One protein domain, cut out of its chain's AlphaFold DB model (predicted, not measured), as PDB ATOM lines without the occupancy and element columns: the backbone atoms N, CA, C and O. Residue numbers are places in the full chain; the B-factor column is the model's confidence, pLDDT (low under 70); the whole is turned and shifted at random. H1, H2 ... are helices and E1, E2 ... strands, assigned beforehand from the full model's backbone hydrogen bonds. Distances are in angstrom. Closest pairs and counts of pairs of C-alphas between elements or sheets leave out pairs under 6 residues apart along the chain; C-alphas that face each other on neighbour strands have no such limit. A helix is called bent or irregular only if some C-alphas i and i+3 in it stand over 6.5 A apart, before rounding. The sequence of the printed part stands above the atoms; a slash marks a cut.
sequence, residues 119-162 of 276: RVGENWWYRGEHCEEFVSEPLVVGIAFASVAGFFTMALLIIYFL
ATOM      1  N   ARG A 119      43.263  17.785 -17.223       95.12
ATOM      2  CA  ARG A 119      43.187  16.452 -17.816       95.12
ATOM      3  C   ARG A 119      42.964  15.393 -16.733       95.12
ATOM      4  O   ARG A 119      43.575  15.439 -15.666       95.12
ATOM      5  N   VAL A 120      42.107  14.429 -17.051       93.75
ATOM      6  CA  VAL A 120      41.760  13.291 -16.192       93.75
ATOM      7  C   VAL A 120      42.033  12.003 -16.965       93.75
ATOM      8  O   VAL A 120      41.671  11.900 -18.139       93.75
ATOM      9  N   GLY A 121      42.711  11.053 -16.325       92.12
ATOM     10  CA  GLY A 121      42.913   9.687 -16.807       92.12
ATOM     11  C   GLY A 121      42.134   8.674 -15.964       92.12
ATOM     12  O   GLY A 121      41.304   9.052 -15.149       92.12
ATOM     13  N   GLU A 122      42.401   7.378 -16.148       91.88
ATOM     14  CA  GLU A 122      41.650   6.312 -15.459       91.88
ATOM     15  C   GLU A 122      41.836   6.318 -13.933       91.88
ATOM     16  O   GLU A 122      40.860   6.167 -13.216       91.88
ATOM     17  N   ASN A 123      43.069   6.521 -13.448       90.06
ATOM     18  CA  ASN A 123      43.427   6.471 -12.018       90.06
ATOM     19  C   ASN A 123      44.254   7.696 -11.579       90.06
ATOM     20  O   ASN A 123      45.068   7.622 -10.653       90.06
ATOM     21  N   TRP A 124      44.153   8.804 -12.311       92.94
ATOM     22  CA  TRP A 124      44.917  10.023 -12.046       92.94
ATOM     23  C   TRP A 124      44.214  11.252 -12.612       92.94
ATOM     24  O   TRP A 124      43.461  11.163 -13.582       92.94
ATOM     25  N   TRP A 125      44.484  12.414 -12.032       94.75
ATOM     26  CA  TRP A 125      44.004  13.700 -12.523       94.75
ATOM     27  C   TRP A 125      44.962  14.816 -12.124       94.75
ATOM     28  O   TRP A 125      45.683  14.709 -11.130       94.75
ATOM     29  N   TYR A 126      44.943  15.907 -12.887       95.75
ATOM     30  CA  TYR A 126      45.556  17.155 -12.446       95.75
ATOM     31  C   TYR A 126      44.552  18.013 -11.668       95.75
ATOM     32  O   TYR A 126      43.354  18.018 -11.966       95.75
ATOM     33  N   ARG A 127      45.042  18.745 -10.670       92.44
ATOM     34  CA  ARG A 127      44.296  19.702  -9.846       92.44
ATOM     35  C   ARG A 127      45.098  21.005  -9.727       92.44
ATOM     36  O   ARG A 127      46.290  21.030 -10.004       92.44
ATOM     37  N   GLY A 128      44.429  22.088  -9.352       94.25
ATOM     38  CA  GLY A 128      45.022  23.415  -9.170       94.25
ATOM     39  C   GLY A 128      44.213  24.472  -9.907       94.25
ATOM     40  O   GLY A 128      43.256  24.138 -10.608       94.25
ATOM     41  N   GLU A 129      44.593  25.737  -9.752       93.81
ATOM     42  CA  GLU A 129      44.029  26.824 -10.562       93.81
ATOM     43  C   GLU A 129      44.475  26.685 -12.024       93.81
ATOM     44  O   GLU A 129      43.667  26.848 -12.940       93.81
ATOM     45  N   HIS A 130      45.729  26.264 -12.224       95.94
ATOM     46  CA  HIS A 130      46.365  26.102 -13.528       95.94
ATOM     47  C   HIS A 130      46.719  24.647 -13.841       95.94
ATOM     48  O   HIS A 130      47.479  24.387 -14.768       95.94
ATOM     49  N   CYS A 131      46.154  23.682 -13.109       96.31
ATOM     50  CA  CYS A 131      46.459  22.253 -13.242       96.31
ATOM     51  C   CYS A 131      47.910  21.887 -12.885       96.31
ATOM     52  O   CYS A 131      48.484  20.982 -13.492       96.31
ATOM     53  N   GLU A 132      48.515  22.574 -11.912       95.12
ATOM     54  CA  GLU A 132      49.899  22.338 -11.490       95.12
ATOM     55  C   GLU A 132      50.127  21.024 -10.718       95.12
ATOM     56  O   GLU A 132      51.225  20.468 -10.765       95.12
ATOM     57  N   GLU A 133      49.114  20.501 -10.021       93.88
ATOM     58  CA  GLU A 133      49.261  19.382  -9.086       93.88
ATOM     59  C   GLU A 133      48.820  18.060  -9.719       93.88
ATOM     60  O   GLU A 133      47.689  17.925 -10.181       93.88
ATOM     61  N   PHE A 134      49.698  17.054  -9.705       93.19
ATOM     62  CA  PHE A 134      49.366  15.695 -10.128       93.19
ATOM     63  C   PHE A 134      48.886  14.864  -8.940       93.19
ATOM     64  O   PHE A 134      49.601  14.715  -7.949       93.19
ATOM     65  N   VAL A 135      47.714  14.249  -9.076       90.69
ATOM     66  CA  VAL A 135      47.160  13.348  -8.067       90.69
ATOM     67  C   VAL A 135      46.879  11.995  -8.703       90.69
ATOM     68  O   VAL A 135      46.215  11.903  -9.735       90.69
ATOM     69  N   SER A 136      47.374  10.931  -8.074       90.19
ATOM     70  CA  SER A 136      47.033   9.558  -8.442       90.19
ATOM     71  C   SER A 136      46.128   8.924  -7.393       90.19
ATOM     72  O   SER A 136      46.377   8.991  -6.188       90.19
ATOM     73  N   GLU A 137      45.077   8.268  -7.869       87.31
ATOM     74  CA  GLU A 137      44.128   7.521  -7.050       87.31
ATOM     75  C   GLU A 137      44.808   6.466  -6.156       87.31
ATOM     76  O   GLU A 137      44.603   6.505  -4.939       87.31
ATOM     77  N   PRO A 138      45.686   5.576  -6.674       84.81
ATOM     78  CA  PRO A 138      46.326   4.563  -5.840       84.81
ATOM     79  C   PRO A 138      47.258   5.152  -4.775       84.81
ATOM     80  O   PRO A 138      47.445   4.528  -3.734       84.81
ATOM     81  N   LEU A 139      47.839   6.338  -4.996       85.69
ATOM     82  CA  LEU A 139      48.693   6.990  -3.999       85.69
ATOM     83  C   LEU A 139      47.867   7.486  -2.813       85.69
ATOM     84  O   LEU A 139      48.230   7.226  -1.668       85.69
ATOM     85  N   VAL A 140      46.740   8.152  -3.077       89.31
ATOM     86  CA  VAL A 140      45.839   8.639  -2.021       89.31
ATOM     87  C   VAL A 140      45.278   7.466  -1.220       89.31
ATOM     88  O   VAL A 140      45.325   7.467   0.012       89.31
ATOM     89  N   VAL A 141      44.819   6.426  -1.917       89.69
ATOM     90  CA  VAL A 141      44.319   5.192  -1.301       89.69
ATOM     91  C   VAL A 141      45.425   4.492  -0.500       89.69
ATOM     92  O   VAL A 141      45.201   4.069   0.634       89.69
ATOM     93  N   GLY A 142      46.647   4.438  -1.034       91.56
ATOM     94  CA  GLY A 142      47.812   3.874  -0.354       91.56
ATOM     95  C   GLY A 142      48.165   4.598   0.946       91.56
ATOM     96  O   GLY A 142      48.391   3.946   1.963       91.56
ATOM     97  N   ILE A 143      48.152   5.935   0.953       92.75
ATOM     98  CA  ILE A 143      48.398   6.744   2.160       92.75
ATOM     99  C   ILE A 143      47.293   6.523   3.200       92.75
ATOM    100  O   ILE A 143      47.583   6.384   4.392       92.75
ATOM    101  N   ALA A 144      46.032   6.430   2.772       94.38
ATOM    102  CA  ALA A 144      44.923   6.134   3.672       94.38
ATOM    103  C   ALA A 144      45.102   4.761   4.344       94.38
ATOM    104  O   ALA A 144      45.052   4.665   5.570       94.38
ATOM    105  N   PHE A 145      45.425   3.714   3.582       96.06
ATOM    106  CA  PHE A 145      45.690   2.391   4.155       96.06
ATOM    107  C   PHE A 145      46.924   2.368   5.063       96.06
ATOM    108  O   PHE A 145      46.873   1.785   6.147       96.06
ATOM    109  N   ALA A 146      48.014   3.024   4.660       96.19
ATOM    110  CA  ALA A 146      49.231   3.104   5.460       96.19
ATOM    111  C   ALA A 146      49.002   3.838   6.789       96.19
ATOM    112  O   ALA A 146      49.520   3.406   7.818       96.19
ATOM    113  N   SER A 147      48.197   4.907   6.795       97.12
ATOM    114  CA  SER A 147      47.881   5.648   8.022       97.12
ATOM    115  C   SER A 147      47.038   4.820   8.995       97.12
ATOM    116  O   SER A 147      47.354   4.765  10.184       97.12
ATOM    117  N   VAL A 148      46.038   4.088   8.496       97.62
ATOM    118  CA  VAL A 148      45.222   3.173   9.306       97.62
ATOM    119  C   VAL A 148      46.073   2.036   9.876       97.62
ATOM    120  O   VAL A 148      46.043   1.785  11.081       97.62
ATOM    121  N   ALA A 149      46.880   1.376   9.041       97.19
ATOM    122  CA  ALA A 149      47.775   0.313   9.492       97.19
ATOM    123  C   ALA A 149      48.801   0.827  10.518       97.19
ATOM    124  O   ALA A 149      49.024   0.180  11.541       97.19
ATOM    125  N   GLY A 150      49.377   2.009  10.283       97.38
ATOM    126  CA  GLY A 150      50.313   2.665  11.196       97.38
ATOM    127  C   GLY A 150      49.697   2.999  12.557       97.38
ATOM    128  O   GLY A 150      50.339   2.826  13.591       97.38
ATOM    129  N   PHE A 151      48.433   3.418  12.589       97.56
ATOM    130  CA  PHE A 151      47.725   3.649  13.846       97.56
ATOM    131  C   PHE A 151      47.553   2.353  14.653       97.56
ATOM    132  O   PHE A 151      47.847   2.321  15.849       97.56
ATOM    133  N   PHE A 152      47.136   1.263  13.999       97.62
ATOM    134  CA  PHE A 152      46.975  -0.030  14.666       97.62
ATOM    135  C   PHE A 152      48.298  -0.590  15.193       97.62
ATOM    136  O   PHE A 152      48.340  -1.087  16.318       97.62
ATOM    137  N   THR A 153      49.388  -0.491  14.430       97.25
ATOM    138  CA  THR A 153      50.703  -0.956  14.897       97.25
ATOM    139  C   THR A 153      51.187  -0.149  16.098       97.25
ATOM    140  O   THR A 153      51.634  -0.742  17.079       97.25
ATOM    141  N   MET A 154      51.021   1.178  16.085       97.44
ATOM    142  CA  MET A 154      51.351   2.030  17.232       97.44
ATOM    143  C   MET A 154      50.526   1.678  18.474       97.44
ATOM    144  O   MET A 154      51.088   1.553  19.563       97.44
ATOM    145  N   ALA A 155      49.220   1.449  18.327       97.62
ATOM    146  CA  ALA A 155      48.364   1.035  19.437       97.62
ATOM    147  C   ALA A 155      48.806  -0.314  20.035       97.62
ATOM    148  O   ALA A 155      48.898  -0.448  21.256       97.62
ATOM    149  N   LEU A 156      49.142  -1.297  19.192       97.25
ATOM    150  CA  LEU A 156      49.636  -2.602  19.644       97.25
ATOM    151  C   LEU A 156      50.972  -2.494  20.386       97.25
ATOM    152  O   LEU A 156      51.146  -3.152  21.412       97.25
ATOM    153  N   LEU A 157      51.893  -1.647  19.913       97.19
ATOM    154  CA  LEU A 157      53.153  -1.386  20.610       97.19
ATOM    155  C   LEU A 157      52.900  -0.790  21.995       97.19
ATOM    156  O   LEU A 157      53.457  -1.280  22.974       97.19
ATOM    157  N   ILE A 158      52.020   0.209  22.101       97.44
ATOM    158  CA  ILE A 158      51.658   0.821  23.387       97.44
ATOM    159  C   ILE A 158      51.064  -0.229  24.332       97.44
ATOM    160  O   ILE A 158      51.520  -0.348  25.466       97.44
ATOM    161  N   ILE A 159      50.101  -1.035  23.872       96.94
ATOM    162  CA  ILE A 159      49.488  -2.098  24.686       96.94
ATOM    163  C   ILE A 159      50.544  -3.107  25.155       96.94
ATOM    164  O   ILE A 159      50.545  -3.494  26.323       96.94
ATOM    165  N   TYR A 160      51.466  -3.508  24.278       97.00
ATOM    166  CA  TYR A 160      52.563  -4.408  24.630       97.00
ATOM    167  C   TYR A 160      53.483  -3.806  25.700       97.00
ATOM    168  O   TYR A 160      53.801  -4.480  26.681       97.00
ATOM    169  N   PHE A 161      53.874  -2.537  25.554       95.69
ATOM    170  CA  PHE A 161      54.684  -1.842  26.554       95.69
ATOM    171  C   PHE A 161      53.960  -1.734  27.895       95.69
ATOM    172  O   PHE A 161      54.556  -2.047  28.921       95.69
ATOM    173  N   LEU A 162      52.674  -1.373  27.902       95.00
ATOM    174  CA  LEU A 162      51.869  -1.329  29.125       95.00
ATOM    175  C   LEU A 162      51.782  -2.710  29.790       95.00
ATOM    176  O   LEU A 162      51.995  -2.827  30.994       95.00
TER     177      LEU A 162
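Overview. This is residues 119 to 162 of the 276 residues of the protein "Interphotoreceptor matrix proteoglycan 2b" of Tetraodon nigroviridis (UniProt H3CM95). One long helix, H1, sticks out like a handle from a small head, a hairpin of two short strands, E1 and E2, that lies at its first end. Residues 140 to 162 of H1 stand free and make most of the length, while residues 119 to 123 fold back beside E1 as a short lead-in to the head. The printed part has 44 residues, with two named strands followed by one named helix in the order E1, E2, H1; the sheet has the order E1 - E2 and is antiparallel, and the class is mixed, helices and strands. The whole is extended, with a radius of gyration of the C-alphas of 16.6 A, and the C-alphas span 51 by 21 by 7 A along their three main axes, a rod.

Arrangement. Strand E1, residues 124 to 127, and strand E2, residues 133 to 136, are antiparallel neighbours and form a hairpin, with 156 degrees between their N-to-C directions. The C-alphas of Trp 124 and Ser 136 face each other at 4.2 A, and those of Arg 127 and Glu 133 face each other at 5.0 A. Across the pair, N 125 and O 135 are within hydrogen-bond range at 2.9 A, and so are N 127 and O 133 at 2.8 A. E2 is joined by a tight link, with 0 residues between, to helix H1, residues 137 to 162. The closest C-alphas of E1 and H1 are those of Trp 124 and Glu 137, 5.6 A apart, the one pair of their C-alphas within 8 A. The centres of E1 and H1 are 26.2 A apart. In H1 every O i to N i+4 pair is within hydrogen-bond range.

Along the chain. The printed part begins at Arg 119, whose C-alpha is at (43.187, 16.452, -17.816). E1 begins at C-alpha 124, at (44.917, 10.023, -12.046), and has 4 residues. E2 also has 4 residues, from Glu 133 to Ser 136. H1 has 26 residues and measures 38.0 A from its first C-alpha, at (44.128, 7.521, -7.050), to its last, C-alpha 162 at (51.869, -1.329, 29.125). H1 is not bent.

Size, cuts and confidence. The two C-alphas farthest apart are those of His 130, in the link between E1 and E2, and Leu 162, at 51.0 A. The first and last printed C-alphas, those of Arg 119 and Leu 162, are 50.9 A apart. The link from E1 to E2, with 5 residues between them, is tight, and no link is long. The printed part has no cut. Its mean pLDDT is 94.2, and no printed residue is under 70.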